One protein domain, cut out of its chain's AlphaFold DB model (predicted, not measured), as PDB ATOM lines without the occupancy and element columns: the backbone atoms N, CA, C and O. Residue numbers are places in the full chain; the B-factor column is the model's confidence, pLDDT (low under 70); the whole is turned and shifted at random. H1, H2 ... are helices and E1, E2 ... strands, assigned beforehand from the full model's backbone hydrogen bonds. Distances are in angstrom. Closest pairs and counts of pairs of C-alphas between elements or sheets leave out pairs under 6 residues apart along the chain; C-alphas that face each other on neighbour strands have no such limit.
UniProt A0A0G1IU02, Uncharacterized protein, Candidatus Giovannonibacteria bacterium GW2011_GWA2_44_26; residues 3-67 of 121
ATOM      1  N   LYS A   3     128.375 138.615  42.398       91.00
ATOM      2  CA  LYS A   3     127.539 139.801  42.325       91.00
ATOM      3  C   LYS A   3     126.352 139.644  43.266       91.00
ATOM      4  O   LYS A   3     125.822 138.548  43.419       91.00
ATOM      5  N   PHE A   4     125.946 140.740  43.883       90.94
ATOM      6  CA  PHE A   4     124.757 140.875  44.699       90.94
ATOM      7  C   PHE A   4     123.890 141.989  44.118       90.94
ATOM      8  O   PHE A   4     124.403 143.027  43.699       90.94
ATOM      9  N   ASN A   5     122.584 141.768  44.110       90.94
ATOM     10  CA  ASN A   5     121.579 142.756  43.764       90.94
ATOM     11  C   ASN A   5     120.825 143.167  45.030       90.94
ATOM     12  O   ASN A   5     120.722 142.393  45.972       90.94
ATOM     13  N   SER A   6     120.288 144.373  45.052       89.75
ATOM     14  CA  SER A   6     119.482 144.924  46.127       89.75
ATOM     15  C   SER A   6     118.305 145.667  45.524       89.75
ATOM     16  O   SER A   6     118.433 146.328  44.494       89.75
ATOM     17  N   HIS A   7     117.156 145.591  46.191       86.12
ATOM     18  CA  HIS A   7     116.007 146.415  45.829       86.12
ATOM     19  C   HIS A   7     116.223 147.890  46.235       86.12
ATOM     20  O   HIS A   7     115.525 148.787  45.761       86.12
ATOM     21  N   ILE A   8     117.216 148.154  47.091       87.88
ATOM     22  CA  ILE A   8     117.610 149.480  47.558       87.88
ATOM     23  C   ILE A   8     118.707 150.017  46.633       87.88
ATOM     24  O   ILE A   8     119.814 149.483  46.572       87.88
ATOM     25  N   LYS A   9     118.429 151.131  45.942       85.88
ATOM     26  CA  LYS A   9     119.358 151.736  44.964       85.88
ATOM     27  C   LYS A   9     120.726 152.107  45.542       85.88
ATOM     28  O   LYS A   9     121.724 152.081  44.828       85.88
ATOM     29  N   SER A  10     120.779 152.486  46.814       89.88
ATOM     30  CA  SER A  10     122.017 152.875  47.492       89.88
ATOM     31  C   SER A  10     122.048 152.264  48.883       89.88
ATOM     32  O   SER A  10     121.629 152.883  49.859       89.88
ATOM     33  N   LEU A  11     122.527 151.023  48.959       90.06
ATOM     34  CA  LEU A  11     122.670 150.284  50.208       90.06
ATOM     35  C   LEU A  11     124.136 150.277  50.649       90.06
ATOM     36  O   LEU A  11     125.034 149.931  49.883       90.06
ATOM     37  N   LYS A  12     124.382 150.645  51.906       92.62
ATOM     38  CA  LYS A  12     125.704 150.572  52.534       92.62
ATOM     39  C   LYS A  12     125.653 149.610  53.705       92.62
ATOM     40  O   LYS A  12     125.020 149.896  54.717       92.62
ATOM     41  N   ILE A  13     126.390 148.514  53.592       90.81
ATOM     42  CA  ILE A  13     126.505 147.506  54.643       90.81
ATOM     43  C   ILE A  13     127.864 147.647  55.310       90.81
ATOM     44  O   ILE A  13     128.904 147.662  54.648       90.81
ATOM     45  N   VAL A  14     127.866 147.756  56.637       91.25
ATOM     46  CA  VAL A  14     129.095 147.795  57.435       91.25
ATOM     47  C   VAL A  14     129.557 146.366  57.694       91.25
ATOM     48  O   VAL A  14     128.948 145.646  58.476       91.25
ATOM     49  N   LEU A  15     130.648 145.954  57.048       88.62
ATOM     50  CA  LEU A  15     131.237 144.623  57.233       88.62
ATOM     51  C   LEU A  15     132.178 144.606  58.440       88.62
ATOM     52  O   LEU A  15     132.181 143.664  59.231       88.62
ATOM     53  N   LYS A  16     132.967 145.676  58.584       86.94
ATOM     54  CA  LYS A  16     133.834 145.928  59.736       86.94
ATOM     55  C   LYS A  16     133.773 147.416  60.078       86.94
ATOM     56  O   LYS A  16     134.062 148.227  59.196       86.94
ATOM     57  N   PRO A  17     133.405 147.803  61.309       86.44
ATOM     58  CA  PRO A  17     133.406 149.208  61.692       86.44
ATOM     59  C   PRO A  17     134.836 149.763  61.705       86.44
ATOM     60  O   PRO A  17     135.798 149.019  61.913       86.44
ATOM     61  N   ALA A  18     134.968 151.071  61.489       88.75
ATOM     62  CA  ALA A  18     136.230 151.764  61.715       88.75
ATOM     63  C   ALA A  18     136.547 151.748  63.216       88.75
ATOM     64  O   ALA A  18     135.647 151.944  64.036       88.75
ATOM     65  N   MET A  19     137.804 151.491  63.572       88.12
ATOM     66  CA  MET A  19     138.233 151.406  64.969       88.12
ATOM     67  C   MET A  19     139.390 152.370  65.232       88.12
ATOM     68  O   MET A  19     140.324 152.405  64.433       88.12
ATOM     69  N   PRO A  20     139.371 153.124  66.341       88.44
ATOM     70  CA  PRO A  20     140.496 153.967  66.722       88.44
ATOM     71  C   PRO A  20     141.723 153.117  67.080       88.44
ATOM     72  O   PRO A  20     141.612 152.111  67.782       88.44
ATOM     73  N   THR A  21     142.898 153.549  66.629       89.31
ATOM     74  CA  THR A  21     144.189 152.952  66.984       89.31
ATOM     75  C   THR A  21     144.821 153.751  68.112       89.31
ATOM     76  O   THR A  21     144.885 154.982  68.043       89.31
ATOM     77  N   PHE A  22     145.315 153.053  69.133       90.88
ATOM     78  CA  PHE A  22     145.985 153.658  70.278       90.88
ATOM     79  C   PHE A  22     147.414 153.133  70.404       90.88
ATOM     80  O   PHE A  22     147.626 151.923  70.392       90.88
ATOM     81  N   GLU A  23     148.374 154.034  70.601       88.19
ATOM     82  CA  GLU A  23     149.741 153.703  71.013       88.19
ATOM     83  C   GLU A  23     150.035 154.410  72.337       88.19
ATOM     84  O   GLU A  23     149.803 155.610  72.486       88.19
ATOM     85  N   GLY A  24     150.471 153.649  73.346       87.31
ATOM     86  CA  GLY A  24     150.764 154.193  74.679       87.31
ATOM     87  C   GLY A  24     149.575 154.885  75.366       87.31
ATOM     88  O   GLY A  24     149.779 155.806  76.148       87.31
ATOM     89  N   GLY A  25     148.334 154.494  75.051       89.00
ATOM     90  CA  GLY A  25     147.115 155.117  75.591       89.00
ATOM     91  C   GLY A  25     146.677 156.406  74.883       89.00
ATOM     92  O   GLY A  25     145.642 156.966  75.235       89.00
ATOM     93  N   THR A  26     147.408 156.858  73.859       88.31
ATOM     94  CA  THR A  26     147.038 158.022  73.038       88.31
ATOM     95  C   THR A  26     146.439 157.557  71.716       88.31
ATOM     96  O   THR A  26     146.973 156.646  71.087       88.31
ATOM     97  N   LYS A  27     145.327 158.166  71.276       89.56
ATOM     98  CA  LYS A  27     144.750 157.880  69.954       89.56
ATOM     99  C   LYS A  27     145.709 158.396  68.879       89.56
ATOM    100  O   LYS A  27     145.903 159.602  68.764       89.56
ATOM    101  N   VAL A  28     146.271 157.486  68.093       91.19
ATOM    102  CA  VAL A  28     147.242 157.791  67.028       91.19
ATOM    103  C   VAL A  28     146.648 157.705  65.624       91.19
ATOM    104  O   VAL A  28     147.278 158.127  64.660       91.19
ATOM    105  N   GLY A  29     145.420 157.204  65.487       88.94
ATOM    106  CA  GLY A  29     144.726 157.179  64.204       88.94
ATOM    107  C   GLY A  29     143.435 156.379  64.240       88.94
ATOM    108  O   GLY A  29     142.918 156.056  65.312       88.94
ATOM    109  N   ASP A  30     142.933 156.047  63.056       88.62
ATOM    110  CA  ASP A  30     141.755 155.208  62.860       88.62
ATOM    111  C   ASP A  30     142.064 154.140  61.806       88.62
ATOM    112  O   ASP A  30     142.537 154.441  60.708       88.62
ATOM    113  N   VAL A  31     141.782 152.880  62.131       87.75
ATOM    114  CA  VAL A  31     141.732 151.799  61.149       87.75
ATOM    115  C   VAL A  31     140.454 151.982  60.331       87.75
ATOM    116  O   VAL A  31     139.362 151.987  60.914       87.75
ATOM    117  N   PRO A  32     140.545 152.108  58.995       86.31
ATOM    118  CA  PRO A  32     139.367 152.266  58.161       86.31
ATOM    119  C   PRO A  32     138.463 151.032  58.252       86.31
ATOM    120  O   PRO A  32     138.923 149.886  58.262       86.31
ATOM    121  N   GLY A  33     137.156 151.280  58.309       87.06
ATOM    122  CA  GLY A  33     136.151 150.229  58.239       87.06
ATOM    123  C   GLY A  33     136.090 149.587  56.852       87.06
ATOM    124  O   GLY A  33     136.476 150.190  55.851       87.06
ATOM    125  N   LYS A  34     135.560 148.363  56.789       89.31
ATOM    126  CA  LYS A  34     135.208 147.693  55.533       89.31
ATOM    127  C   LYS A  34     133.703 147.795  55.316       89.31
ATOM    128  O   LYS A  34     132.922 147.522  56.230       89.31
ATOM    129  N   TYR A  35     133.302 148.143  54.098       91.31
ATOM    130  CA  TYR A  35     131.903 148.325  53.720       91.31
ATOM    131  C   TYR A  35     131.619 147.626  52.392       91.31
ATOM    132  O   TYR A  35     132.464 147.654  51.500       91.31
ATOM    133  N   ALA A  36     130.424 147.055  52.251       91.06
ATOM    134  CA  ALA A  36     129.863 146.708  50.950       91.06
ATOM    135  C   ALA A  36     128.947 147.853  50.508       91.06
ATOM    136  O   ALA A  36     128.009 148.221  51.222       91.06
ATOM    137  N   LEU A  37     129.269 148.457  49.367       92.94
ATOM    138  CA  LEU A  37     128.549 149.598  48.807       92.94
ATOM    139  C   LEU A  37     127.822 149.145  47.549       92.94
ATOM    140  O   LEU A  37     128.455 148.866  46.536       92.94
ATOM    141  N   PHE A  38     126.500 149.085  47.628       92.44
ATOM    142  CA  PHE A  38     125.652 148.799  46.486       92.44
ATOM    143  C   PHE A  38     125.413 150.099  45.725       92.44
ATOM    144  O   PHE A  38     124.854 151.054  46.272       92.44
ATOM    145  N   VAL A  39     125.839 150.128  44.466       90.25
ATOM    146  CA  VAL A  39     125.636 151.241  43.537       90.25
ATOM    147  C   VAL A  39     124.573 150.812  42.538       90.25
ATOM    148  O   VAL A  39     124.689 149.743  41.944       90.25
ATOM    149  N   ASP A  40     123.501 151.597  42.419       88.50
ATOM    150  CA  ASP A  40     122.307 151.239  41.640       88.50
ATOM    151  C   ASP A  40     121.733 149.863  42.020       88.50
ATOM    152  O   ASP A  40     121.267 149.089  41.186       88.50
ATOM    153  N   GLY A  41     121.791 149.548  43.317       87.31
ATOM    154  CA  GLY A  41     121.351 148.265  43.849       87.31
ATOM    155  C   GLY A  41     122.260 147.100  43.461       87.31
ATOM    156  O   GLY A  41     121.824 145.962  43.520       87.31
ATOM    157  N   GLN A  42     123.510 147.337  43.062       91.00
ATOM    158  CA  GLN A  42     124.443 146.276  42.684       91.00
ATOM    159  C   GLN A  42     125.751 146.381  43.460       91.00
ATOM    160  O   GLN A  42     126.334 147.453  43.590       91.00
ATOM    161  N   PHE A  43     126.230 145.246  43.951       92.50
ATOM    162  CA  PHE A  43     127.532 145.121  44.592       92.50
ATOM    163  C   PHE A  43     128.263 143.913  44.022       92.50
ATOM    164  O   PHE A  43     127.671 142.857  43.829       92.50
ATOM    165  N   GLU A  44     129.555 144.049  43.758       91.75
ATOM    166  CA  GLU A  44     130.362 142.970  43.207       91.75
ATOM    167  C   GLU A  44     131.654 142.823  44.004       91.75
ATOM    168  O   GLU A  44     132.326 143.802  44.326       91.75
ATOM    169  N   THR A  45     131.999 141.584  44.344       91.06
ATOM    170  CA  THR A  45     133.212 141.273  45.098       91.06
ATOM    171  C   THR A  45     133.782 139.913  44.704       91.06
ATOM    172  O   THR A  45     133.086 139.025  44.211       91.06
ATOM    173  N   GLN A  46     135.083 139.734  44.910       90.12
ATOM    174  CA  GLN A  46     135.766 138.437  44.817       90.12
ATOM    175  C   GLN A  46     136.205 137.919  46.193       90.12
ATOM    176  O   GLN A  46     136.701 136.799  46.302       90.12
ATOM    177  N   ASP A  47     136.036 138.736  47.230       89.31
ATOM    178  CA  ASP A  47     136.474 138.443  48.585       89.31
ATOM    179  C   ASP A  47     135.487 137.473  49.248       89.31
ATOM    180  O   ASP A  47     134.321 137.811  49.479       89.31
ATOM    181  N   LYS A  48     135.959 136.254  49.526       88.31
ATOM    182  CA  LYS A  48     135.153 135.189  50.134       88.31
ATOM    183  C   LYS A  48     134.657 135.570  51.523       88.31
ATOM    184  O   LYS A  48     133.496 135.316  51.816       88.31
ATOM    185  N   GLU A  49     135.474 136.259  52.322       88.19
ATOM    186  CA  GLU A  49     135.065 136.684  53.662       88.19
ATOM    187  C   GLU A  49     133.892 137.667  53.585       88.19
ATOM    188  O   GLU A  49     132.973 137.612  54.398       88.19
ATOM    189  N   ILE A  50     133.896 138.559  52.588       89.94
ATOM    190  CA  ILE A  50     132.785 139.491  52.361       89.94
ATOM    191  C   ILE A  50     131.529 138.738  51.925       89.94
ATOM    192  O   ILE A  50     130.447 139.049  52.411       89.94
ATOM    193  N   ILE A  51     131.666 137.763  51.025       90.12
ATOM    194  CA  ILE A  51     130.546 136.957  50.524       90.12
ATOM    195  C   ILE A  51     129.877 136.207  51.678       90.12
ATOM    196  O   ILE A  51     128.684 136.389  51.895       90.12
ATOM    197  N   GLU A  52     130.649 135.459  52.467       89.88
ATOM    198  CA  GLU A  52     130.134 134.704  53.615       89.88
ATOM    199  C   GLU A  52     129.496 135.633  54.654       89.88
ATOM    200  O   GLU A  52     128.425 135.348  55.192       89.88
ATOM    201  N   LYS A  53     130.113 136.798  54.902       89.94
ATOM    202  CA  LYS A  53     129.553 137.806  55.805       89.94
ATOM    203  C   LYS A  53     128.202 138.303  55.306       89.94
ATOM    204  O   LYS A  53     127.274 138.367  56.102       89.94
ATOM    205  N   LEU A  54     128.096 138.643  54.023       89.88
ATOM    206  CA  LEU A  54     126.866 139.130  53.404       89.88
ATOM    207  C   LEU A  54     125.762 138.069  53.416       89.88
ATOM    208  O   LEU A  54     124.636 138.403  53.763       89.88
ATOM    209  N   GLU A  55     126.088 136.813  53.106       88.12
ATOM    210  CA  GLU A  55     125.144 135.686  53.133       88.12
ATOM    211  C   GLU A  55     124.663 135.359  54.562       88.12
ATOM    212  O   GLU A  55     123.549 134.875  54.740       88.12
ATOM    213  N   SER A  56     125.459 135.674  55.591       89.00
ATOM    214  CA  SER A  56     125.088 135.480  57.003       89.00
ATOM    215  C   SER A  56     124.185 136.573  57.598       89.00
ATOM    216  O   SER A  56     123.720 136.433  58.731       89.00
ATOM    217  N   LEU A  57     123.970 137.691  56.895       87.94
ATOM    218  CA  LEU A  57     123.152 138.789  57.414       87.94
ATOM    219  C   LEU A  57     121.664 138.440  57.343       87.94
ATOM    220  O   LEU A  57     121.190 137.932  56.340       87.94
ATOM    221  N   GLN A  58     120.891 138.824  58.360       84.81
ATOM    222  CA  GLN A  58     119.425 138.657  58.358       84.81
ATOM    223  C   GLN A  58     118.728 139.440  57.236       84.81
ATOM    224  O   GLN A  58     117.620 139.121  56.830       84.81
ATOM    225  N   THR A  59     119.391 140.477  56.734       83.94
ATOM    226  CA  THR A  59     118.939 141.290  55.603       83.94
ATOM    227  C   THR A  59     119.186 140.605  54.250       83.94
ATOM    228  O   THR A  59     118.730 141.099  53.220       83.94
ATOM    229  N   PHE A  60     119.928 139.493  54.216       85.38
ATOM    230  CA  PHE A  60     120.140 138.698  53.007       85.38
ATOM    231  C   PHE A  60     118.836 137.997  52.594       85.38
ATOM    232  O   PHE A  60     118.137 137.434  53.426       85.38
ATOM    233  N   ASN A  61     118.510 138.040  51.301       82.94
ATOM    234  CA  ASN A  61     117.206 137.711  50.697       82.94
ATOM    235  C   ASN A  61     116.034 138.642  51.066       82.94
ATOM    236  O   ASN A  61     114.938 138.437  50.554       82.94
ATOM    237  N   VAL A  62     116.254 139.683  51.874       84.12
ATOM    238  CA  VAL A  62     115.249 140.722  52.167       84.12
ATOM    239  C   VAL A  62     115.628 142.019  51.453       84.12
ATOM    240  O   VAL A  62     114.959 142.466  50.522       84.12
ATOM    241  N   ASP A  63     116.772 142.588  51.830       86.06
ATOM    242  CA  ASP A  63     117.280 143.841  51.275       86.06
ATOM    243  C   ASP A  63     118.146 143.620  50.036       86.06
ATOM    244  O   ASP A  63     118.158 144.444  49.116       86.06
ATOM    245  N   PHE A  64     118.873 142.506  49.993       89.62
ATOM    246  CA  PHE A  64     119.776 142.159  48.899       89.62
ATOM    247  C   PHE A  64     119.959 140.642  48.764       89.62
ATOM    248  O   PHE A  64     119.820 139.903  49.732       89.62
ATOM    249  N   TRP A  65     120.295 140.169  47.567       89.94
ATOM    250  CA  TRP A  65     120.454 138.756  47.210       89.94
ATOM    251  C   TRP A  65     121.627 138.560  46.250       89.94
ATOM    252  O   TRP A  65     122.116 139.507  45.636       89.94
ATOM    253  N   LYS A  66     122.112 137.328  46.111       90.12
ATOM    254  CA  LYS A  66     123.209 136.979  45.196       90.12
ATOM    255  C   LYS A  66     122.678 136.856  43.764       90.12
ATOM    256  O   LYS A  66     121.662 136.219  43.534       90.12
ATOM    257  N   ALA A  67     123.371 137.453  42.801       84.00
ATOM    258  CA  ALA A  67     122.964 137.546  41.396       84.00
ATOM    259  C   ALA A  67     123.377 136.333  40.536       84.00
ATOM    260  O   ALA A  67     123.233 136.384  39.319       84.00
TER     261      ALA A  67
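What this domain is: This is residues 3 to 67 of the 121 residues of an uncharacterized protein of Candidatus Giovannonibacteria bacterium GW2011_GWA2_44_26 (UniProt A0A0G1IU02). A long two-stranded ribbon rises from a small body: E2 runs on into E3, the chain turns back through E4, and E4 runs on into E5, so that the E3 and E4 hairpin, residues 19 to 31, sticks out as an arm. At the other end the base of the ribbon, E2 and E5, sits beside a small three-stranded sheet, E6 - E1 - E7, with one short helix, H1, grazing that sheet and also close to E2. The printed part has 65 residues, with seven named strands and one named helix in the order E1 E2 E3 E4 E5 E6 H1 E7; its three sheets are antiparallel and its class is mostly strand. The whole is loose, with a radius of gyration of the C-alphas of 14.6 A, and spans 46 by 21 by 21 A, the arm making the length.

How they stand to each other: E1, residues 3 to 6, is the inner strand between the edge strands E6, residues 42 to 45, and E7, residues 64 to 66. E1 and E6 are antiparallel at 152 degrees, with N 4 and O 43 within hydrogen-bond range at 2.7 A; E1 and E7 are antiparallel at 155 degrees, with N 5 and O 65 at 2.8 A. E2, residues 10 to 16, and E5, residues 34 to 39, are antiparallel at 166 degrees, with N 13 and O 36 at 2.9 A. E2 runs on into E3, residues 19 to 23, at 35 degrees, and E4, residues 26 to 31, runs on into E5 at 37 degrees. E3 and E4 form a hairpin, antiparallel at 142 degrees, with N 21 and O 29 at 2.8 A; both are apart from E1. The closest C-alphas of E5 and E6, those of Leu 37 and Phe 43, are 6.2 A apart. H1, residues 48 to 55, only grazes the sheet E6 - E1 - E7 with residues 51 to 55; its closest C-alphas to E2 are those of Lys 53 and Leu 15, 7.2 A apart. E6, H1 and E7 make a split strand-helix-strand unit, two strands running the same way with E1 between them, and its crossover is right-handed. In H1 every O i to N i+4 pair is within hydrogen-bond range.

Where its parts are: E1 begins at C-alpha 3, (127.539, 139.801, 42.325), and is 10.3 A long. E2 is 18.4 A, E3 13.2 A, E4 14.4 A and E5 15.8 A long. E6 is 10.4 A, H1 10.5 A and E7 7.2 A long. E3 ends at C-alpha 23, (149.741, 153.703, 71.013), and E7 at C-alpha 66, (123.209, 136.979, 45.196).

The domain as a whole: The C-alphas farthest apart, those of Gly 24 and Ala 67, are 46.5 A apart. The printed part has no cut and no long link; H1 to E7, with 8 residues between, is short, and the others are tight. The mean pLDDT of the printed part is 88.9, and no printed residue is under 70.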